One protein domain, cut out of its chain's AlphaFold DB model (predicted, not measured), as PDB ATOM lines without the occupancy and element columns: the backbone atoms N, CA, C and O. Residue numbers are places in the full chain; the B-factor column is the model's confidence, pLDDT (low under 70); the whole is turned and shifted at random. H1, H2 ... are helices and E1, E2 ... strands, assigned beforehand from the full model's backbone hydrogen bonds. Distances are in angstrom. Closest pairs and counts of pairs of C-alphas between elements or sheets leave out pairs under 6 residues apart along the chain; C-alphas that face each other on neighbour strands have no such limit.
ATOM      1  N   GLU A  58      98.324  75.626  62.941       83.12
ATOM      2  CA  GLU A  58      97.041  76.335  62.959       83.12
ATOM      3  C   GLU A  58      96.425  76.436  64.359       83.12
ATOM      4  O   GLU A  58      95.975  77.506  64.753       83.12
ATOM      5  N   ARG A  59      96.461  75.358  65.152       85.38
ATOM      6  CA  ARG A  59      95.889  75.353  66.513       85.38
ATOM      7  C   ARG A  59      96.540  76.371  67.450       85.38
ATOM      8  O   ARG A  59      95.861  76.867  68.341       85.38
ATOM      9  N   LEU A  60      97.831  76.636  67.268       88.38
ATOM     10  CA  LEU A  60      98.599  77.555  68.107       88.38
ATOM     11  C   LEU A  60      98.446  78.998  67.628       88.38
ATOM     12  O   LEU A  60      98.314  79.895  68.447       88.38
ATOM     13  N   LEU A  61      98.426  79.206  66.310       89.88
ATOM     14  CA  LEU A  61      98.459  80.539  65.704       89.88
ATOM     15  C   LEU A  61      97.069  81.160  65.540       89.88
ATOM     16  O   LEU A  61      96.917  82.375  65.616       89.88
ATOM     17  N   LEU A  62      96.034  80.347  65.313       89.56
ATOM     18  CA  LEU A  62      94.689  80.847  65.027       89.56
ATOM     19  C   LEU A  62      94.089  81.718  66.149       89.56
ATOM     20  O   LEU A  62      93.420  82.695  65.807       89.56
ATOM     21  N   PRO A  63      94.299  81.435  67.453       91.00
ATOM     22  CA  PRO A  63      93.882  82.346  68.519       91.00
ATOM     23  C   PRO A  63      94.512  83.739  68.401       91.00
ATOM     24  O   PRO A  63      93.815  84.731  68.595       91.00
ATOM     25  N   ASP A  64      95.794  83.823  68.039       88.19
ATOM     26  CA  ASP A  64      96.510  85.094  67.889       88.19
ATOM     27  C   ASP A  64      96.041  85.854  66.652       88.19
ATOM     28  O   ASP A  64      95.723  87.037  66.741       88.19
ATOM     29  N   VAL A  65      95.870  85.156  65.527       87.50
ATOM     30  CA  VAL A  65      95.310  85.760  64.312       87.50
ATOM     31  C   VAL A  65      93.905  86.302  64.572       87.50
ATOM     32  O   VAL A  65      93.587  87.399  64.132       87.50
ATOM     33  N   ARG A  66      93.059  85.568  65.308       86.25
ATOM     34  CA  ARG A  66      91.687  86.001  65.629       86.25
ATOM     35  C   ARG A  66      91.612  87.112  66.665       86.25
ATOM     36  O   ARG A  66      90.613  87.822  66.708       86.25
ATOM     37  N   ARG A  67      92.638  87.261  67.499       83.19
ATOM     38  CA  ARG A  67      92.760  88.392  68.421       83.19
ATOM     39  C   ARG A  67      92.914  89.697  67.644       83.19
ATOM     40  O   ARG A  67      92.218  90.659  67.951       83.19
ATOM     41  N   ASP A  68      93.770  89.685  66.625       78.38
ATOM     42  CA  ASP A  68      94.030  90.843  65.765       78.38
ATOM     43  C   ASP A  68      92.940  91.003  64.682       78.38
ATOM     44  O   ASP A  68      92.580  92.121  64.317       78.38
ATOM     45  N   PHE A  69      92.371  89.888  64.200       80.44
ATOM     46  CA  PHE A  69      91.372  89.819  63.125       80.44
ATOM     47  C   PHE A  69      90.234  88.831  63.467       80.44
ATOM     48  O   PHE A  69      90.255  87.678  63.026       80.44
ATOM     49  N   PRO A  70      89.206  89.241  64.234       79.00
ATOM     50  CA  PRO A  70      88.152  88.339  64.730       79.00
ATOM     51  C   PRO A  70      87.368  87.582  63.647       79.00
ATOM     52  O   PRO A  70      86.932  86.452  63.851       79.00
ATOM     53  N   GLU A  71      87.209  88.195  62.479       75.75
ATOM     54  CA  GLU A  71      86.605  87.622  61.270       75.75
ATOM     55  C   GLU A  71      87.448  86.550  60.560       75.75
ATOM     56  O   GLU A  71      86.984  85.968  59.579       75.75
ATOM     57  N   TYR A  72      88.699  86.327  60.976       83.88
ATOM     58  CA  TYR A  72      89.625  85.507  60.210       83.88
ATOM     59  C   TYR A  72      89.169  84.046  60.147       83.88
ATOM     60  O   TYR A  72      89.107  83.323  61.154       83.88
ATOM     61  N   ASP A  73      88.902  83.595  58.922       85.06
ATOM     62  CA  ASP A  73      88.544  82.220  58.612       85.06
ATOM     63  C   ASP A  73      89.715  81.503  57.927       85.06
ATOM     64  O   ASP A  73      89.940  81.620  56.719       85.06
ATOM     65  N   ALA A  74      90.440  80.709  58.718       88.94
ATOM     66  CA  ALA A  74      91.561  79.905  58.241       88.94
ATOM     67  C   ALA A  74      91.158  78.870  57.179       88.94
ATOM     68  O   ALA A  74      91.970  78.534  56.321       88.94
ATOM     69  N   ARG A  75      89.911  78.377  57.182       89.56
ATOM     70  CA  ARG A  75      89.450  77.397  56.186       89.56
ATOM     71  C   ARG A  75      89.218  78.059  54.838       89.56
ATOM     72  O   ARG A  75      89.604  77.501  53.812       89.56
ATOM     73  N   LEU A  76      88.597  79.240  54.830       89.38
ATOM     74  CA  LEU A  76      88.455  80.032  53.608       89.38
ATOM     75  C   LEU A  76      89.824  80.468  53.085       89.38
ATOM     76  O   LEU A  76      90.076  80.359  51.885       89.38
ATOM     77  N   MET A  77      90.723  80.875  53.983       90.44
ATOM     78  CA  MET A  77      92.077  81.253  53.599       90.44
ATOM     79  C   MET A  77      92.866  80.070  53.027       90.44
ATOM     80  O   MET A  77      93.496  80.221  51.989       90.44
ATOM     81  N   ALA A  78      92.778  78.877  53.620       92.06
ATOM     82  CA  ALA A  78      93.426  77.679  53.086       92.06
ATOM     83  C   ALA A  78      92.944  77.340  51.664       92.06
ATOM     84  O   ALA A  78      93.763  77.075  50.789       92.06
ATOM     85  N   ARG A  79      91.635  77.434  51.389       92.06
ATOM     86  CA  ARG A  79      91.098  77.239  50.027       92.06
ATOM     87  C   ARG A  79      91.613  78.287  49.046       92.06
ATOM     88  O   ARG A  79      91.921  77.961  47.903       92.06
ATOM     89  N   ARG A  80      91.713  79.544  49.486       92.81
ATOM     90  CA  ARG A  80      92.310  80.611  48.679       92.81
ATOM     91  C   ARG A  80      93.781  80.313  48.381       92.81
ATOM     92  O   ARG A  80      94.190  80.424  47.235       92.81
ATOM     93  N   VAL A  81      94.548  79.868  49.375       94.81
ATOM     94  CA  VAL A  81      95.953  79.469  49.206       94.81
ATOM     95  C   VAL A  81      96.078  78.343  48.180       94.81
ATOM     96  O   VAL A  81      96.965  78.386  47.335       94.81
ATOM     97  N   GLU A  82      95.182  77.355  48.208       95.50
ATOM     98  CA  GLU A  82      95.162  76.270  47.221       95.50
ATOM     99  C   GLU A  82      94.906  76.791  45.797       95.50
ATOM    100  O   GLU A  82      95.569  76.365  44.847       95.50
ATOM    101  N   GLN A  83      93.987  77.748  45.642       94.81
ATOM    102  CA  GLN A  83      93.704  78.403  44.361       94.81
ATOM    103  C   GLN A  83      94.880  79.261  43.874       94.81
ATOM    104  O   GLN A  83      95.248  79.175  42.702       94.81
ATOM    105  N   ASP A  84      95.497  80.040  44.762       95.31
ATOM    106  CA  ASP A  84      96.640  80.906  44.459       95.31
ATOM    107  C   ASP A  84      97.886  80.073  44.104       95.31
ATOM    108  O   ASP A  84      98.585  80.376  43.138       95.31
ATOM    109  N   ALA A  85      98.126  78.962  44.808       96.38
ATOM    110  CA  ALA A  85      99.186  78.003  44.493       96.38
ATOM    111  C   ALA A  85      98.974  77.339  43.121       96.38
ATOM    112  O   ALA A  85      99.915  77.171  42.342       96.38
ATOM    113  N   LEU A  86      97.730  76.995  42.777       95.75
ATOM    114  CA  LEU A  86      97.414  76.486  41.445       95.75
ATOM    115  C   LEU A  86      97.597  77.570  40.370       95.75
ATOM    116  O   LEU A  86      98.104  77.280  39.284       95.75
ATOM    117  N   CYS A  87      97.213  78.816  40.663       95.12
ATOM    118  CA  CYS A  87      97.416  79.968  39.784       95.12
ATOM    119  C   CYS A  87      98.906  80.220  39.519       95.12
ATOM    120  O   CYS A  87      99.295  80.445  38.370       95.12
ATOM    121  N   TYR A  88      99.748  80.087  40.547       95.12
ATOM    122  CA  TYR A  88     101.203  80.164  40.440       95.12
ATOM    123  C   TYR A  88     101.741  79.174  39.401       95.12
ATOM    124  O   TYR A  88     102.350  79.586  38.412       95.12
ATOM    125  N   TYR A  89     101.439  77.880  39.545       94.50
ATOM    126  CA  TYR A  89     101.919  76.876  38.591       94.50
ATOM    127  C   TYR A  89     101.323  77.033  37.193       94.50
ATOM    128  O   TYR A  89     102.027  76.831  36.207       94.50
ATOM    129  N   ARG A  90     100.050  77.427  37.078       94.31
ATOM    130  CA  ARG A  90      99.437  77.728  35.774       94.31
ATOM    131  C   ARG A  90     100.099  78.923  35.096       94.31
ATOM    132  O   ARG A  90     100.240  78.909  33.875       94.31
ATOM    133  N   SER A  91     100.520  79.920  35.870       94.19
ATOM    134  CA  SER A  91     101.245  81.078  35.352       94.19
ATOM    135  C   SER A  91     102.601  80.661  34.781       94.19
ATOM    136  O   SER A  91     102.941  81.018  33.653       94.19
ATOM    137  N   LEU A  92     103.333  79.812  35.511       92.94
ATOM    138  CA  LEU A  92     104.591  79.234  35.033       92.94
ATOM    139  C   LEU A  92     104.394  78.342  33.796       92.94
ATOM    140  O   LEU A  92     105.162  78.443  32.843       92.94
ATOM    141  N   GLN A  93     103.347  77.512  33.778       92.19
ATOM    142  CA  GLN A  93     103.013  76.633  32.653       92.19
ATOM    143  C   GLN A  93     102.694  77.422  31.375       92.19
ATOM    144  O   GLN A  93     103.184  77.082  30.301       92.19
ATOM    145  N   LYS A  94     101.868  78.471  31.476       91.62
ATOM    146  CA  LYS A  94     101.462  79.297  30.326       91.62
ATOM    147  C   LYS A  94     102.481  80.367  29.945       91.62
ATOM    148  O   LYS A  94     102.286  81.048  28.944       91.62
ATOM    149  N   LYS A  95     103.538  80.525  30.742       90.62
ATOM    150  CA  LYS A  95     104.509  81.616  30.636       90.62
ATOM    151  C   LYS A  95     103.855  83.006  30.641       90.62
ATOM    152  O   LYS A  95     104.263  83.903  29.912       90.62
ATOM    153  N   GLN A  96     102.826  83.173  31.468       92.25
ATOM    154  CA  GLN A  96     102.072  84.415  31.612       92.25
ATOM    155  C   GLN A  96     101.628  84.561  33.063       92.25
ATOM    156  O   GLN A  96     101.174  83.590  33.659       92.25
ATOM    157  N   VAL A  97     101.697  85.764  33.633       92.19
ATOM    158  CA  VAL A  97     101.133  86.025  34.963       92.19
ATOM    159  C   VAL A  97      99.607  86.008  34.878       92.19
ATOM    160  O   VAL A  97      99.011  86.814  34.171       92.19
ATOM    161  N   LEU A  98      98.972  85.065  35.580       92.75
ATOM    162  CA  LEU A  98      97.509  84.911  35.618       92.75
ATOM    163  C   LEU A  98      96.872  85.518  36.874       92.75
ATOM    164  O   LEU A  98      95.659  85.411  37.060       92.75
ATOM    165  N   PHE A  99      97.680  86.119  37.750       89.94
ATOM    166  CA  PHE A  99      97.184  86.794  38.940       89.94
ATOM    167  C   PHE A  99      96.492  88.107  38.565       89.94
ATOM    168  O   PHE A  99      96.988  88.870  37.740       89.94
ATOM    169  N   GLY A 100      95.350  88.375  39.192       82.88
ATOM    170  CA  GLY A 100      94.658  89.656  39.059       82.88
ATOM    171  C   GLY A 100      95.398  90.782  39.784       82.88
ATOM    172  O   GLY A 100      96.063  90.551  40.794       82.88
ATOM    173  N   GLU A 101      95.211  92.021  39.329       72.69
ATOM    174  CA  GLU A 101      95.891  93.210  39.874       72.69
ATOM    175  C   GLU A 101      95.630  93.477  41.366       72.69
ATOM    176  O   GLU A 101      96.352  94.250  41.995       72.69
ATOM    177  N   THR A 102      94.572  92.898  41.932       71.50
ATOM    178  CA  THR A 102      94.177  93.052  43.340       71.50
ATOM    179  C   THR A 102      94.534  91.841  44.201       71.50
ATOM    180  O   THR A 102      94.312  91.865  45.410       71.50
ATOM    181  N   GLN A 103      95.080  90.770  43.613       79.25
ATOM    182  CA  GLN A 103      95.378  89.530  44.341       79.25
ATOM    183  C   GLN A 103      96.672  89.608  45.159       79.25
ATOM    184  O   GLN A 103      96.806  88.907  46.166       79.25
ATOM    185  N   GLY A 104      97.608  90.464  44.752       83.31
ATOM    186  CA  GLY A 104      98.895  90.640  45.408       83.31
ATOM    187  C   GLY A 104      99.419  92.060  45.312       83.31
ATOM    188  O   GLY A 104      98.882  92.901  44.596       83.31
ATOM    189  N   VAL A 105     100.484  92.311  46.062       82.62
ATOM    190  CA  VAL A 105     101.181  93.600  46.065       82.62
ATOM    191  C   VAL A 105     101.955  93.785  44.758       82.62
ATOM    192  O   VAL A 105     102.372  92.802  44.145       82.62
ATOM    193  N   TYR A 106     102.223  95.026  44.344       81.12
ATOM    194  CA  TYR A 106     102.954  95.285  43.095       81.12
ATOM    195  C   TYR A 106     104.303  94.544  43.030       81.12
ATOM    196  O   TYR A 106     104.610  93.869  42.049       81.12
ATOM    197  N   SER A 107     105.071  94.567  44.127       83.38
ATOM    198  CA  SER A 107     106.363  93.868  44.197       83.38
ATOM    199  C   SER A 107     106.248  92.344  44.049       83.38
ATOM    200  O   SER A 107     107.197  91.697  43.611       83.38
ATOM    201  N   PHE A 108     105.101  91.753  44.399       89.25
ATOM    202  CA  PHE A 108     104.826  90.340  44.157       89.25
ATOM    203  C   PHE A 108     104.581  90.081  42.670       89.25
ATOM    204  O   PHE A 108     105.184  89.158  42.125       89.25
ATOM    205  N   LEU A 109     103.752  90.896  42.013       87.38
ATOM    206  CA  LEU A 109     103.459  90.746  40.584       87.38
ATOM    207  C   LEU A 109     104.731  90.881  39.737       87.38
ATOM    208  O   LEU A 109     104.986  90.022  38.899       87.38
ATOM    209  N   GLN A 110     105.592  91.853  40.044       87.19
ATOM    210  CA  GLN A 110     106.887  92.002  39.372       87.19
ATOM    211  C   GLN A 110     107.780  90.757  39.544       87.19
ATOM    212  O   GLN A 110     108.329  90.235  38.574       87.19
ATOM    213  N   ARG A 111     107.882  90.209  40.766       90.44
ATOM    214  CA  ARG A 111     108.614  88.948  41.006       90.44
ATOM    215  C   ARG A 111     108.006  87.767  40.248       90.44
ATOM    216  O   ARG A 111     108.738  86.880  39.816       90.44
ATOM    217  N   MET A 112     106.683  87.734  40.096       91.75
ATOM    218  CA  MET A 112     105.998  86.700  39.323       91.75
ATOM    219  C   MET A 112     106.313  86.791  37.833       91.75
ATOM    220  O   MET A 112     106.547  85.754  37.215       91.75
ATOM    221  N   GLU A 113     106.361  87.996  37.265       89.38
ATOM    222  CA  GLU A 113     106.791  88.212  35.878       89.38
ATOM    223  C   GLU A 113     108.221  87.706  35.670       89.38
ATOM    224  O   GLU A 113     108.481  86.917  34.759       89.38
ATOM    225  N   GLU A 114     109.138  88.064  36.570       89.19
ATOM    226  CA  GLU A 114     110.520  87.582  36.530       89.19
ATOM    227  C   GLU A 114     110.610  86.054  36.658       89.19
ATOM    228  O   GLU A 114     111.376  85.416  35.930       89.19
ATOM    229  N   ALA A 115     109.827  85.444  37.554       88.00
ATOM    230  CA  ALA A 115     109.798  83.995  37.743       88.00
ATOM    231  C   ALA A 115     109.278  83.270  36.495       88.00
ATOM    232  O   ALA A 115     109.852  82.265  36.081       88.00
ATOM    233  N   VAL A 116     108.228  83.801  35.867       90.12
ATOM    234  CA  VAL A 116     107.670  83.295  34.610       90.12
ATOM    235  C   VAL A 116     108.697  83.352  33.476       90.12
ATOM    236  O   VAL A 116     108.829  82.383  32.728       90.12
ATOM    237  N   LEU A 117     109.454  84.448  33.367       86.06
ATOM    238  CA  LEU A 117     110.484  84.621  32.339       86.06
ATOM    239  C   LEU A 117     111.700  83.713  32.563       86.06
ATOM    240  O   LEU A 117     112.260  83.178  31.607       86.06
ATOM    241  N   ARG A 118     112.120  83.536  33.822       85.44
ATOM    242  CA  ARG A 118     113.292  82.723  34.188       85.44
ATOM    243  C   ARG A 118     113.001  81.227  34.231       85.44
ATOM    244  O   ARG A 118     113.941  80.434  34.155       85.44
ATOM    245  N   ASN A 119     111.742  80.819  34.388       79.50
ATOM    246  CA  ASN A 119     111.405  79.411  34.529       79.50
ATOM    247  C   ASN A 119     111.557  78.657  33.197       79.50
ATOM    248  O   ASN A 119     110.703  78.720  32.313       79.50
ATOM    249  N   GLY A 120     112.647  77.900  33.081       72.62
ATOM    250  CA  GLY A 120     112.886  76.972  31.976       72.62
ATOM    251  C   GLY A 120     112.257  75.587  32.170       72.62
ATOM    252  O   GLY A 120     112.329  74.769  31.254       72.62
ATOM    253  N   GLU A 121     111.668  75.296  33.337       79.50
ATOM    254  CA  GLU A 121     111.040  73.999  33.602       79.50
ATOM    255  C   GLU A 121     109.654  73.916  32.954       79.50
ATOM    256  O   GLU A 121     108.785  74.764  33.169       79.50
ATOM    257  N   GLU A 122     109.435  72.851  32.182       84.62
ATOM    258  CA  GLU A 122     108.123  72.518  31.638       84.62
ATOM    259  C   GLU A 122     107.280  71.847  32.724       84.62
ATOM    260  O   GLU A 122     107.635  70.785  33.239       84.62
ATOM    261  N   ILE A 123     106.188  72.514  33.094       89.69
ATOM    262  CA  ILE A 123     105.283  72.108  34.169       89.69
ATOM    263  C   ILE A 123     103.996  71.587  33.533       89.69
ATOM    264  O   ILE A 123     103.251  72.339  32.903       89.69
ATOM    265  N   ALA A 124     103.713  70.303  33.725       90.81
ATOM    266  CA  ALA A 124     102.483  69.657  33.289       90.81
ATOM    267  C   ALA A 124     101.651  69.183  34.489       90.81
ATOM    268  O   ALA A 124     102.186  68.852  35.543       90.81
ATOM    269  N   LEU A 125     100.325  69.157  34.322       91.81
ATOM    270  CA  LEU A 125      99.361  68.640  35.306       91.81
ATOM    271  C   LEU A 125      99.589  69.128  36.757       91.81
ATOM    272  O   LEU A 125      99.696  68.303  37.669       91.81
ATOM    273  N   PRO A 126      99.663  70.452  37.009       94.38
ATOM    274  CA  PRO A 126      99.817  70.953  38.366       94.38
ATOM    275  C   PRO A 126      98.589  70.609  39.212       94.38
ATOM    276  O   PRO A 126      97.445  70.830  38.801       94.38
ATOM    277  N   HIS A 127      98.830  70.100  40.413       93.81
ATOM    278  CA  HIS A 127      97.797  69.752  41.376       93.81
ATOM    279  C   HIS A 127      98.214  70.182  42.783       93.81
ATOM    280  O   HIS A 127      99.371  70.042  43.174       93.81
ATOM    281  N   VAL A 128      97.260  70.712  43.545       95.44
ATOM    282  CA  VAL A 128      97.459  71.138  44.931       95.44
ATOM    283  C   VAL A 128      96.625  70.230  45.818       95.44
ATOM    284  O   VAL A 128      95.416  70.134  45.631       95.44
ATOM    285  N   HIS A 129      97.279  69.560  46.765       92.62
ATOM    286  CA  HIS A 129      96.636  68.586  47.648       92.62
ATOM    287  C   HIS A 129      95.946  69.262  48.828       92.62
ATOM    288  O   HIS A 129      94.808  68.936  49.160       92.62
ATOM    289  N   LYS A 130      96.675  70.154  49.507       92.56
ATOM    290  CA  LYS A 130      96.224  70.821  50.732       92.56
ATOM    291  C   LYS A 130      97.094  72.028  51.061       92.56
ATOM    292  O   LYS A 130      98.309  71.968  50.856       92.56
ATOM    293  N   ALA A 131      96.498  73.048  51.672       94.69
ATOM    294  CA  ALA A 131      97.212  74.118  52.367       94.69
ATOM    295  C   ALA A 131      97.000  74.094  53.893       94.69
ATOM    296  O   ALA A 131      95.945  73.688  54.388       94.69
ATOM    297  N   VAL A 132      98.005  74.537  54.656       93.81
ATOM    298  CA  VAL A 132      97.927  74.695  56.121       93.81
ATOM    299  C   VAL A 132      98.606  75.980  56.583       93.81
ATOM    300  O   VAL A 132      99.629  76.369  56.022       93.81
ATOM    301  N   LEU A 133      98.069  76.606  57.635       92.81
ATOM    302  CA  LEU A 133      98.703  77.745  58.303       92.81
ATOM    303  C   LEU A 133      99.969  77.269  59.036       92.81
ATOM    304  O   LEU A 133      99.885  76.373  59.887       92.81
ATOM    305  N   CYS A 134     101.122  77.854  58.707       93.19
ATOM    306  CA  CYS A 134     102.413  77.511  59.313       93.19
ATOM    307  C   CYS A 134     103.014  78.654  60.136       93.19
ATOM    308  O   CYS A 134     103.750  78.375  61.077       93.19
ATOM    309  N   ASN A 135     102.699  79.915  59.824       93.19
ATOM    310  CA  ASN A 135     103.252  81.055  60.550       93.19
ATOM    311  C   ASN A 135     102.279  82.235  60.629       93.19
ATOM    312  O   ASN A 135     101.473  82.463  59.723       93.19
ATOM    313  N   TYR A 136     102.406  82.997  61.709       92.12
ATOM    314  CA  TYR A 136     101.799  84.305  61.884       92.12
ATOM    315  C   TYR A 136     102.828  85.225  62.536       92.12
ATOM    316  O   TYR A 136     103.309  84.937  63.631       92.12
ATOM    317  N   SER A 137     103.191  86.306  61.854       89.00
ATOM    318  CA  SER A 137     104.205  87.247  62.328       89.00
ATOM    319  C   SER A 137     103.768  88.690  62.120       89.00
ATOM    320  O   SER A 137     102.838  88.992  61.368       89.00
ATOM    321  N   GLY A 138     104.447  89.604  62.807       79.81
ATOM    322  CA  GLY A 138     104.240  91.032  62.634       79.81
ATOM    323  C   GLY A 138     105.557  91.787  62.635       79.81
ATOM    324  O   GLY A 138     106.431  91.513  63.454       79.81
ATOM    325  N   GLU A 139     105.665  92.759  61.735       70.88
ATOM    326  CA  GLU A 139     106.741  93.749  61.713       70.88
ATOM    327  C   GLU A 139     106.101  95.128  61.890       70.88
ATOM    328  O   GLU A 139     105.361  95.616  61.033       70.88
ATOM    329  N   GLY A 140     106.294  95.728  63.066       69.38
ATOM    330  CA  GLY A 140     105.573  96.939  63.455       69.38
ATOM    331  C   GLY A 140     104.052  96.730  63.432       69.38
ATOM    332  O   GLY A 140     103.518  95.870  64.138       69.38
ATOM    333  N   MET A 141     103.357  97.520  62.612       64.50
ATOM    334  CA  MET A 141     101.898  97.447  62.437       64.50
ATOM    335  C   MET A 141     101.460  96.477  61.332       64.50
ATOM    336  O   MET A 141     100.268  96.215  61.184       64.50
ATOM    337  N   GLN A 142     102.398  95.925  60.560       74.81
ATOM    338  CA  GLN A 142     102.083  94.949  59.523       74.81
ATOM    339  C   GLN A 142     101.872  93.570  60.148       74.81
ATOM    340  O   GLN A 142     102.505  93.211  61.147       74.81
ATOM    341  N   ARG A 143     100.963  92.792  59.560       82.88
ATOM    342  CA  ARG A 143     100.677  91.415  59.964       82.88
ATOM    343  C   ARG A 143     100.753  90.501  58.762       82.88
ATOM    344  O   ARG A 143     100.159  90.791  57.723       82.88
ATOM    345  N   PHE A 144     101.460  89.394  58.939       88.75
ATOM    346  CA  PHE A 144     101.716  88.406  57.911       88.75
ATOM    347  C   PHE A 144     101.188  87.047  58.340       88.75
ATOM    348  O   PHE A 144     101.457  86.596  59.450       88.75
ATOM    349  N   VAL A 145     100.474  86.377  57.441       92.38
ATOM    350  CA  VAL A 145     100.117  84.960  57.578       92.38
ATOM    351  C   VAL A 145     100.836  84.179  56.491       92.38
ATOM    352  O   VAL A 145     100.757  84.531  55.312       92.38
ATOM    353  N   THR A 146     101.522  83.108  56.875       95.06
ATOM    354  CA  THR A 146     102.194  82.215  55.927       95.06
ATOM    355  C   THR A 146     101.524  80.856  55.951       95.06
ATOM    356  O   THR A 146     101.292  80.266  57.010       95.06
ATOM    357  N   TYR A 147     101.221  80.358  54.759       95.69
ATOM    358  CA  TYR A 147     100.689  79.026  54.544       95.69
ATOM    359  C   TYR A 147     101.690  78.176  53.779       95.69
ATOM    360  O   TYR A 147     102.367  78.660  52.875       95.69
ATOM    361  N   GLN A 148     101.714  76.887  54.098       95.94
ATOM    362  CA  GLN A 148     102.394  75.881  53.298       95.94
ATOM    363  C   GLN A 148     101.374  75.087  52.490       95.94
ATOM    364  O   GLN A 148     100.414  74.563  53.057       95.94
ATOM    365  N   ALA A 149     101.604  74.968  51.185       95.88
ATOM    366  CA  ALA A 149     100.810  74.147  50.281       95.88
ATOM    367  C   ALA A 149     101.629  72.952  49.773       95.88
ATOM    368  O   ALA A 149     102.763  73.111  49.315       95.88
ATOM    369  N   ALA A 150     101.047  71.753  49.859       95.00
ATOM    370  CA  ALA A 150     101.597  70.548  49.246       95.00
ATOM    371  C   ALA A 150     101.120  70.478  47.796       95.00
ATOM    372  O   ALA A 150      99.920  70.359  47.534       95.00
ATOM    373  N   CYS A 151     102.058  70.543  46.859       94.12
ATOM    374  CA  CYS A 151     101.779  70.598  45.436       94.12
ATOM    375  C   CYS A 151     102.532  69.498  44.695       94.12
ATOM    376  O   CYS A 151     103.578  69.025  45.140       94.12
ATOM    377  N   GLN A 152     102.019  69.132  43.530       93.19
ATOM    378  CA  GLN A 152     102.702  68.253  42.599       93.19
ATOM    379  C   GLN A 152     102.571  68.771  41.173       93.19
ATOM    380  O   GLN A 152     101.579  69.413  40.823       93.19
ATOM    381  N   TYR A 153     103.560  68.460  40.347       92.88
ATOM    382  CA  TYR A 153     103.505  68.651  38.903       92.88
ATOM    383  C   TYR A 153     104.352  67.597  38.201       92.88
ATOM    384  O   TYR A 153     105.209  66.972  38.817       92.88
ATOM    385  N   GLN A 154     104.134  67.397  36.910       92.62
ATOM    386  CA  GLN A 154     104.999  66.585  36.066       92.62
ATOM    387  C   GLN A 154     106.022  67.471  35.365       92.62
ATOM    388  O   GLN A 154     105.669  68.511  34.808       92.62
ATOM    389  N   ASN A 155     107.288  67.063  35.405       89.81
ATOM    390  CA  ASN A 155     108.347  67.728  34.651       89.81
ATOM    391  C   ASN A 155     108.362  67.261  33.180       89.81
ATOM    392  O   ASN A 155     107.626  66.354  32.790       89.81
ATOM    393  N   ARG A 156     109.271  67.819  32.369       87.19
ATOM    394  CA  ARG A 156     109.479  67.426  30.959       87.19
ATOM    395  C   ARG A 156     109.713  65.922  30.743       87.19
ATOM    396  O   ARG A 156     109.374  65.397  29.690       87.19
ATOM    397  N   ALA A 157     110.297  65.228  31.719       86.56
ATOM    398  CA  ALA A 157     110.545  63.788  31.643       86.56
ATOM    399  C   ALA A 157     109.304  62.942  31.994       86.56
ATOM    400  O   ALA A 157     109.401  61.720  32.053       86.56
ATOM    401  N   GLY A 158     108.156  63.572  32.272       86.12
ATOM    402  CA  GLY A 158     106.945  62.902  32.750       86.12
ATOM    403  C   GLY A 158     107.033  62.444  34.207       86.12
ATOM    404  O   GLY A 158     106.128  61.766  34.691       86.12
ATOM    405  N   LYS A 159     108.105  62.808  34.927       87.88
ATOM    406  CA  LYS A 159     108.288  62.450  36.335       87.88
ATOM    407  C   LYS A 159     107.462  63.379  37.220       87.88
ATOM    408  O   LYS A 159     107.552  64.602  37.092       87.88
ATOM    409  N   THR A 160     106.702  62.793  38.143       89.38
ATOM    410  CA  THR A 160     105.953  63.533  39.165       89.38
ATOM    411  C   THR A 160     106.916  64.109  40.199       89.38
ATOM    412  O   THR A 160     107.659  63.384  40.858       89.38
ATOM    413  N   MET A 161     106.896  65.427  40.335       89.19
ATOM    414  CA  MET A 161     107.660  66.202  41.300       89.19
ATOM    415  C   MET A 161     106.720  66.661  42.411       89.19
ATOM    416  O   MET A 161     105.755  67.377  42.145       89.19
ATOM    417  N   GLN A 162     107.011  66.276  43.653       90.12
ATOM    418  CA  GLN A 162     106.317  66.767  44.846       90.12
ATOM    419  C   GLN A 162     107.061  67.991  45.391       90.12
ATOM    420  O   GLN A 162     108.252  67.914  45.697       90.12
ATOM    421  N   VAL A 163     106.375  69.121  45.540       91.00
ATOM    422  CA  VAL A 163     106.959  70.397  45.980       91.00
ATOM    423  C   VAL A 163     106.113  71.008  47.088       91.00
ATOM    424  O   VAL A 163     104.901  70.818  47.156       91.00
ATOM    425  N   ARG A 164     106.771  71.738  47.992       93.94
ATOM    426  CA  ARG A 164     106.100  72.523  49.022       93.94
ATOM    427  C   ARG A 164     106.238  73.996  48.668       93.94
ATOM    428  O   ARG A 164     107.355  74.484  48.529       93.94
ATOM    429  N   LEU A 165     105.114  74.685  48.522       95.00
ATOM    430  CA  LEU A 165     105.085  76.135  48.352       95.00
ATOM    431  C   LEU A 165     104.826  76.810  49.696       95.00
ATOM    432  O   LEU A 165     103.968  76.353  50.450       95.00
ATOM    433  N   GLU A 166     105.520  77.908  49.967       96.06
ATOM    434  CA  GLU A 166     105.180  78.853  51.029       96.06
ATOM    435  C   GLU A 166     104.559  80.105  50.424       96.06
ATOM    436  O   GLU A 166     105.179  80.785  49.612       96.06
ATOM    437  N   LEU A 167     103.323  80.402  50.819       96.19
ATOM    438  CA  LEU A 167     102.580  81.576  50.383       96.19
ATOM    439  C   LEU A 167     102.405  82.502  51.582       96.19
ATOM    440  O   LEU A 167     101.761  82.137  52.566       96.19
ATOM    441  N   THR A 168     102.991  83.693  51.499       94.06
ATOM    442  CA  THR A 168     102.901  84.719  52.541       94.06
ATOM    443  C   THR A 168     101.951  85.816  52.098       94.06
ATOM    444  O   THR A 168     102.096  86.375  51.008       94.06
ATOM    445  N   TYR A 169     101.007  86.144  52.973       91.25
ATOM    446  CA  TYR A 169     100.030  87.201  52.776       91.25
ATOM    447  C   TYR A 169     100.210  88.281  53.825       91.25
ATOM    448  O   TYR A 169     100.524  87.978  54.973       91.25
ATOM    449  N   ILE A 170      99.949  89.523  53.436       85.44
ATOM    450  CA  ILE A 170      99.965  90.689  54.313       85.44
ATOM    451  C   ILE A 170      98.547  91.238  54.481       85.44
ATOM    452  O   ILE A 170      97.801  91.334  53.504       85.44
ATOM    453  N   ALA A 171      98.179  91.588  55.713       78.94
ATOM    454  CA  ALA A 171      96.948  92.317  56.010       78.94
ATOM    455  C   ALA A 171      97.159  93.812  55.744       78.94
ATOM    456  O   ALA A 171      97.704  94.520  56.593       78.94
ATOM    457  N   ALA A 172      96.759  94.281  54.563       66.12
ATOM    458  CA  ALA A 172      96.858  95.687  54.173       66.12
ATOM    459  C   ALA A 172      95.875  96.024  53.043       66.12
ATOM    460  O   ALA A 172      95.468  95.140  52.284       66.12
ATOM    461  N   GLY A 173      95.548  97.310  52.881       55.59
ATOM    462  CA  GLY A 173      94.984  97.829  51.636       55.59
ATOM    463  C   GLY A 173      96.085  98.054  50.592       55.59
ATOM    464  O   GLY A 173      97.232  98.331  50.941       55.59
ATOM    465  N   LYS A 174      95.759  97.946  49.294       48.12
ATOM    466  CA  LYS A 174      96.725  98.117  48.183       48.12
ATOM    467  C   LYS A 174      97.519  99.435  48.275       48.12
ATOM    468  O   LYS A 174      98.718  99.445  48.018       48.12
ATOM    469  N   ALA A 175      96.869 100.505  48.738       44.94
ATOM    470  CA  ALA A 175      97.462 101.833  48.902       44.94
ATOM    471  C   ALA A 175      98.530 101.924  50.015       44.94
ATOM    472  O   ALA A 175      99.473 102.702  49.881       44.94
ATOM    473  N   ASP A 176      98.426 101.117  51.077       51.47
ATOM    474  CA  ASP A 176      99.302 101.222  52.257       51.47
ATOM    475  C   ASP A 176     100.706 100.646  51.999       51.47
ATOM    476  O   ASP A 176     101.685 101.035  52.633       51.47
ATOM    477  N   ILE A 177     100.826  99.715  51.046       51.62
ATOM    478  CA  ILE A 177     102.093  99.035  50.732       51.62
ATOM    479  C   ILE A 177     102.906  99.799  49.686       51.62
ATOM    480  O   ILE A 177     104.135  99.795  49.736       51.62
ATOM    481  N   GLU A 178     102.242 100.465  48.741       51.19
ATOM    482  CA  GLU A 178     102.900 101.128  47.607       51.19
ATOM    483  C   GLU A 178     103.607 102.434  48.000       51.19
ATOM    484  O   GLU A 178     104.564 102.830  47.338       51.19
ATOM    485  N   GLN A 179     103.208 103.081  49.101       43.31
ATOM    486  CA  GLN A 179     103.808 104.351  49.525       43.31
ATOM    487  C   GLN A 179     104.965 104.208  50.527       43.31
ATOM    488  O   GLN A 179     105.543 105.216  50.926       43.31
ATOM    489  N   ASN A 180     105.332 102.988  50.948       42.28
ATOM    490  CA  ASN A 180     106.317 102.763  52.023       42.28
ATOM    491  C   ASN A 180     105.979 103.547  53.314       42.28
ATOM    492  O   ASN A 180     106.852 103.877  54.119       42.28
ATOM    493  N   ILE A 181     104.697 103.881  53.494       40.81
ATOM    494  CA  ILE A 181     104.192 104.607  54.649       40.81
ATOM    495  C   ILE A 181     103.863 103.552  55.695       40.81
ATOM    496  O   ILE A 181     102.846 102.868  55.643       40.81
ATOM    497  N   SER A 182     104.736 103.440  56.687       41.31
ATOM    498  CA  SER A 182     104.517 102.699  57.931       41.31
ATOM    499  C   SER A 182     103.449 103.346  58.829       41.31
ATOM    500  O   SER A 182     103.526 103.277  60.054       41.31
ATOM    501  N   VAL A 183     102.449 104.001  58.244       45.31
ATOM    502  CA  VAL A 183     101.437 104.760  58.970       45.31
ATOM    503  C   VAL A 183     100.087 104.372  58.404       45.31
ATOM    504  O   VAL A 183      99.672 104.830  57.349       45.31
ATOM    505  N   TYR A 184      99.430 103.493  59.147       57.38
ATOM    506  CA  TYR A 184      98.006 103.198  59.088       57.38
ATOM    507  C   TYR A 184      97.239 104.541  59.101       57.38
ATOM    508  O   TYR A 184      96.940 105.068  60.167       57.38
ATOM    509  N   GLN A 185      97.001 105.161  57.943       58.91
ATOM    510  CA  GLN A 185      96.273 106.426  57.811       58.91
ATOM    511  C   GLN A 185      94.912 106.149  57.189       58.91
ATOM    512  O   GLN A 185      94.771 105.344  56.273       58.91
ATOM    513  N   CYS A 186      93.878 106.813  57.688       63.62
ATOM    514  CA  CYS A 186      92.556 106.687  57.106       63.62
ATOM    515  C   CYS A 186      92.572 107.211  55.659       63.62
ATOM    516  O   CYS A 186      92.893 108.382  55.461       63.62
ATOM    517  N   PRO A 187      92.129 106.429  54.657       59.97
ATOM    518  CA  PRO A 187      92.147 106.864  53.258       59.97
ATOM    519  C   PRO A 187      91.213 108.049  52.986       59.97
ATOM    520  O   PRO A 187      91.366 108.742  51.989       59.97
ATOM    521  N   ASN A 188      90.236 108.284  53.866       67.00
ATOM    522  CA  ASN A 188      89.284 109.378  53.719       67.00
ATOM    523  C   ASN A 188      89.748 110.685  54.381       67.00
ATOM    524  O   ASN A 188      89.401 111.758  53.907       67.00
ATOM    525  N   CYS A 189      90.497 110.628  55.487       73.00
ATOM    526  CA  CYS A 189      90.851 111.840  56.247       73.00
ATOM    527  C   CYS A 189      92.336 111.980  56.603       73.00
ATOM    528  O   CYS A 189      92.713 112.955  57.244       73.00
ATOM    529  N   GLY A 190      93.177 111.008  56.248       65.12
ATOM    530  CA  GLY A 190      94.604 110.987  56.576       65.12
ATOM    531  C   GLY A 190      94.922 110.741  58.055       65.12
ATOM    532  O   GLY A 190      96.091 110.699  58.430       65.12
ATOM    533  N   ALA A 191      93.912 110.572  58.916       72.88
ATOM    534  CA  ALA A 191      94.137 110.434  60.347       72.88
ATOM    535  C   ALA A 191      94.837 109.109  60.695       72.88
ATOM    536  O   ALA A 191      94.474 108.070  60.132       72.88
ATOM    537  N   PRO A 192      95.795 109.115  61.637       64.62
ATOM    538  CA  PRO A 192      96.473 107.904  62.069       64.62
ATOM    539  C   PRO A 192      95.488 106.967  62.777       64.62
ATOM    540  O   PRO A 192      94.733 107.367  63.661       64.62
ATOM    541  N   ILE A 193      95.491 105.699  62.397       64.94
ATOM    542  CA  ILE A 193      94.676 104.648  62.991       64.94
ATOM    543  C   ILE A 193      95.510 104.012  64.102       64.94
ATOM    544  O   ILE A 193      96.542 103.389  63.868       64.94
ATOM    545  N   SER A 194      95.054 104.214  65.333       57.09
ATOM    546  CA  SER A 194      95.792 103.921  66.567       57.09
ATOM    547  C   SER A 194      95.866 102.432  66.936       57.09
ATOM    548  O   SER A 194      96.617 102.067  67.837       57.09
ATOM    549  N   SER A 195      95.085 101.563  66.283       57.75
ATOM    550  CA  SER A 195      94.965 100.143  66.646       57.75
ATOM    551  C   SER A 195      94.666  99.229  65.455       57.75
ATOM    552  O   SER A 195      93.867  99.550  64.573       57.75
ATOM    553  N   ILE A 196      95.313  98.062  65.469       58.84
ATOM    554  CA  ILE A 196      95.142  96.968  64.503       58.84
ATOM    555  C   ILE A 196      93.755  96.337  64.700       58.84
ATOM    556  O   ILE A 196      93.275  96.232  65.827       58.84
ATOM    557  N   GLY A 197      93.091  95.948  63.607       53.88
ATOM    558  CA  GLY A 197      91.764  95.313  63.652       53.88
ATOM    559  C   GLY A 197      90.587  96.287  63.804       53.88
ATOM    560  O   GLY A 197      89.431  95.863  63.909       53.88
ATOM    561  N   ARG A 198      90.835  97.606  63.792       63.56
ATOM    562  CA  ARG A 198      89.756  98.600  63.806       63.56
ATOM    563  C   ARG A 198      88.999  98.644  62.487       63.56
ATOM    564  O   ARG A 198      89.573  98.831  61.422       63.56
ATOM    565  N   LYS A 199      87.673  98.558  62.598       63.44
ATOM    566  CA  LYS A 199      86.737  98.528  61.463       63.44
ATOM    567  C   LYS A 199      86.264  99.911  61.027       63.44
ATOM    568  O   LYS A 199      85.640 100.040  59.982       63.44
ATOM    569  N   VAL A 200      86.523 100.939  61.833       69.75
ATOM    570  CA  VAL A 200      86.052 102.308  61.603       69.75
ATOM    571  C   VAL A 200      87.115 103.293  62.084       69.75
ATOM    572  O   VAL A 200      87.699 103.105  63.152       69.75
ATOM    573  N   CYS A 201      87.372 104.334  61.294       72.50
ATOM    574  CA  CYS A 201      88.238 105.439  61.682       72.50
ATOM    575  C   CYS A 201      87.598 106.240  62.824       72.50
ATOM    576  O   CYS A 201      86.471 106.708  62.687       72.50
ATOM    577  N   GLU A 202      88.335 106.454  63.915       76.69
ATOM    578  CA  GLU A 202      87.874 107.253  65.065       76.69
ATOM    579  C   GLU A 202      87.599 108.718  64.725       76.69
ATOM    580  O   GLU A 202      86.833 109.375  65.418       76.69
ATOM    581  N   TYR A 203      88.246 109.231  63.678       81.25
ATOM    582  CA  TYR A 203      88.237 110.652  63.362       81.25
ATOM    583  C   TYR A 203      87.099 111.021  62.411       81.25
ATOM    584  O   TYR A 203      86.368 111.970  62.670       81.25
ATOM    585  N   CYS A 204      86.924 110.278  61.313       80.88
ATOM    586  CA  CYS A 204      85.925 110.606  60.289       80.88
ATOM    587  C   CYS A 204      84.802 109.572  60.145       80.88
ATOM    588  O   CYS A 204      83.928 109.742  59.299       80.88
ATOM    589  N   GLY A 205      84.831 108.478  60.914       74.31
ATOM    590  CA  GLY A 205      83.804 107.438  60.848       74.31
ATOM    591  C   GLY A 205      83.847 106.574  59.583       74.31
ATOM    592  O   GLY A 205      82.960 105.747  59.381       74.31
ATOM    593  N   THR A 206      84.860 106.725  58.721       70.75
ATOM    594  CA  THR A 206      85.014 105.869  57.538       70.75
ATOM    595  C   THR A 206      85.228 104.425  57.952       70.75
ATOM    596  O   THR A 206      86.122 104.126  58.743       70.75
ATOM    597  N   VAL A 207      84.428 103.528  57.374       62.34
ATOM    598  CA  VAL A 207      84.621 102.084  57.500       62.34
ATOM    599  C   VAL A 207      85.971 101.723  56.883       62.34
ATOM    600  O   VAL A 207      86.209 101.950  55.697       62.34
ATOM    601  N   LEU A 208      86.862 101.190  57.709       61.06
ATOM    602  CA  LEU A 208      88.179 100.720  57.309       61.06
ATOM    603  C   LEU A 208      88.011  99.289  56.793       61.06
ATOM    604  O   LEU A 208      87.590  98.393  57.528       61.06
ATOM    605  N   TYR A 209      88.253  99.100  55.497       55.72
ATOM    606  CA  TYR A 209      88.027  97.830  54.815       55.72
ATOM    607  C   TYR A 209      89.296  96.944  54.796       55.72
ATOM    608  O   TYR A 209      90.375  97.466  54.527       55.72
ATOM    609  N   PRO A 210      89.145  95.598  54.859       48.94
ATOM    610  CA  PRO A 210      88.112  94.976  55.700       48.94
ATOM    611  C   PRO A 210      88.432  93.683  56.459       48.94
ATOM    612  O   PRO A 210      89.313  92.886  56.150       48.94
ATOM    613  N   ALA A 211      87.476  93.412  57.340       38.88
ATOM    614  CA  ALA A 211      87.110  92.143  57.930       38.88
ATOM    615  C   ALA A 211      86.627  91.036  56.952       38.88
ATOM    616  O   ALA A 211      85.683  90.309  57.257       38.88
ATOM    617  N   ALA A 212      87.233  90.885  55.772       38.06
ATOM    618  CA  ALA A 212      86.832  89.885  54.775       38.06
ATOM    619  C   ALA A 212      88.055  89.231  54.102       38.06
ATOM    620  O   ALA A 212      89.123  89.839  54.083       38.06
ATOM    621  N   PRO A 213      87.920  88.051  53.460       42.88
ATOM    622  CA  PRO A 213      89.012  87.345  52.768       42.88
ATOM    623  C   PRO A 213      89.768  88.161  51.702       42.88
ATOM    624  O   PRO A 213      90.791  87.699  51.209       42.88
ATOM    625  N   LEU A 214      89.268  89.348  51.342       46.72
ATOM    626  CA  LEU A 214      89.823  90.298  50.378       46.72
ATOM    627  C   LEU A 214      90.844  91.294  50.982       46.72
ATOM    628  O   LEU A 214      91.410  92.075  50.228       46.72
ATOM    629  N   SER A 215      91.107  91.279  52.298       64.06
ATOM    630  CA  SER A 215      92.132  92.133  52.951       64.06
ATOM    631  C   SER A 215      93.548  91.564  52.954       64.06
ATOM    632  O   SER A 215      94.498  92.243  53.339       64.06
ATOM    633  N   TRP A 216      93.695  90.303  52.553       81.44
ATOM    634  CA  TRP A 216      94.975  89.610  52.549       81.44
ATOM    635  C   TRP A 216      95.562  89.663  51.147       81.44
ATOM    636  O   TRP A 216      95.038  89.027  50.233       81.44
ATOM    637  N   MET A 217      96.635  90.417  50.946       84.81
ATOM    638  CA  MET A 217      97.311  90.480  49.649       84.81
ATOM    639  C   MET A 217      98.481  89.508  49.616       84.81
ATOM    640  O   MET A 217      99.230  89.414  50.588       84.81
ATOM    641  N   LEU A 218      98.662  88.801  48.496       90.50
ATOM    642  CA  LEU A 218      99.870  88.012  48.261       90.50
ATOM    643  C   LEU A 218     101.097  88.921  48.330       90.50
ATOM    644  O   LEU A 218     101.242  89.859  47.545       90.50
ATOM    645  N   PHE A 219     101.978  88.626  49.278       89.88
ATOM    646  CA  PHE A 219     103.239  89.326  49.467       89.88
ATOM    647  C   PHE A 219     104.382  88.569  48.793       89.88
ATOM    648  O   PHE A 219     105.241  89.165  48.139       89.88
ATOM    649  N   ARG A 220     104.402  87.240  48.923       91.56
ATOM    650  CA  ARG A 220     105.461  86.393  48.365       91.56
ATOM    651  C   ARG A 220     104.993  84.948  48.205       91.56
ATOM    652  O   ARG A 220     104.199  84.472  49.012       91.56
ATOM    653  N   ILE A 221     105.532  84.268  47.194       94.62
ATOM    654  CA  ILE A 221     105.455  82.814  47.037       94.62
ATOM    655  C   ILE A 221     106.878  82.279  46.879       94.62
ATOM    656  O   ILE A 221     107.590  82.717  45.978       94.62
ATOM    657  N   ASP A 222     107.266  81.332  47.730       92.00
ATOM    658  CA  ASP A 222     108.572  80.673  47.699       92.00
ATOM    659  C   ASP A 222     108.403  79.165  47.481       92.00
ATOM    660  O   ASP A 222     107.610  78.504  48.155       92.00
ATOM    661  N   ALA A 223     109.157  78.597  46.539       85.38
ATOM    662  CA  ALA A 223     109.157  77.160  46.288       85.38
ATOM    663  C   ALA A 223     110.284  76.477  47.064       85.38
ATOM    664  O   ALA A 223     111.462  76.664  46.759       85.38
ATOM    665  N   GLN A 224     109.925  75.636  48.035       75.44
ATOM    666  CA  GLN A 224     110.881  74.793  48.744       75.44
ATOM    667  C   GLN A 224     111.042  73.461  47.999       75.44
ATOM    668  O   GLN A 224     110.209  72.546  48.106       75.44
ATOM    669  N   LYS A 225     112.110  73.393  47.195       59.16
ATOM    670  CA  LYS A 225     112.539  72.173  46.499       59.16
ATOM    671  C   LYS A 225     113.039  71.129  47.494       59.16
ATOM    672  O   LYS A 225     113.732  71.499  48.461       59.16
TER     673      LYS A 225
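Overview. This is residues 58 to 225 of the 225 residues of an uncharacterized protein of Clostridiales bacterium (UniProt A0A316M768). A twisted sheet of four antiparallel strands, in the order E1 E2 E3 E4, curls round the long helix H2; H1 is on the same face over E1, and H3 grazes the other edge at E4. Residues 179 to 215, with no named element, reach one end of the longest axis, and the E2 to E3 turn the other. The 168 printed residues, class mixed, hold four named helices and four strands, in the order H1 H2 H3 E1 E2 E3 H4 E4. The whole is compact, radius of gyration of the C-alphas 17.4 A, and spans 61 by 34 by 21 A.

Arrangement. H1, residues 58 to 68, is on the sheet; its Glu 58 and Leu 133 of E1, residues 124 to 139, have the closest C-alphas, 5.1 A. H2, residues 74 to 94, is on the same face, making two layers, helices on one face of a sheet; its closest C-alphas to E1 are Ala 78 and Ala 131, 5.2 A. H3, residues 106 to 118, only just touches H2, with 3 pairs of C-alphas within 8 A, the closest Leu 92 and Val 116, 5.1 A. E1, E2, residues 142 to 154, and E3, residues 160 to 171, form a meander, each strand the antiparallel neighbour of the one before. Within hydrogen-bond range are N 129 and O 150, 2.9 A, and N 149 and O 165, 2.8 A. H4, residues 174 to 178, only grazes the sheet. E4, residues 216 to 224, is antiparallel to E3, with N 166 and O 222 at 2.8 A. Every O i to N i+4 pair is within range in H2 and H3, 5 of 7 in H1, 0 of 1 in H4, where O i to N i+3 is 0 of 2.

Along the chain. H1 begins at C-alpha 58 (97.041, 76.335, 62.959). H2 is 29.6 A long, E1 37.5 A, E2 36.9 A and E3 34.5 A. E4 ends at C-alpha 224 (110.881, 74.793, 48.744).

Size, cuts and confidence. The C-alphas farthest apart, Ala 157 and Tyr 203, are 60.8 A apart. The printed part has no cut; the links H2 to H3 and H4 to E4 are long. In the model 39 printed residues have pLDDT under 70, among them 172 to 188.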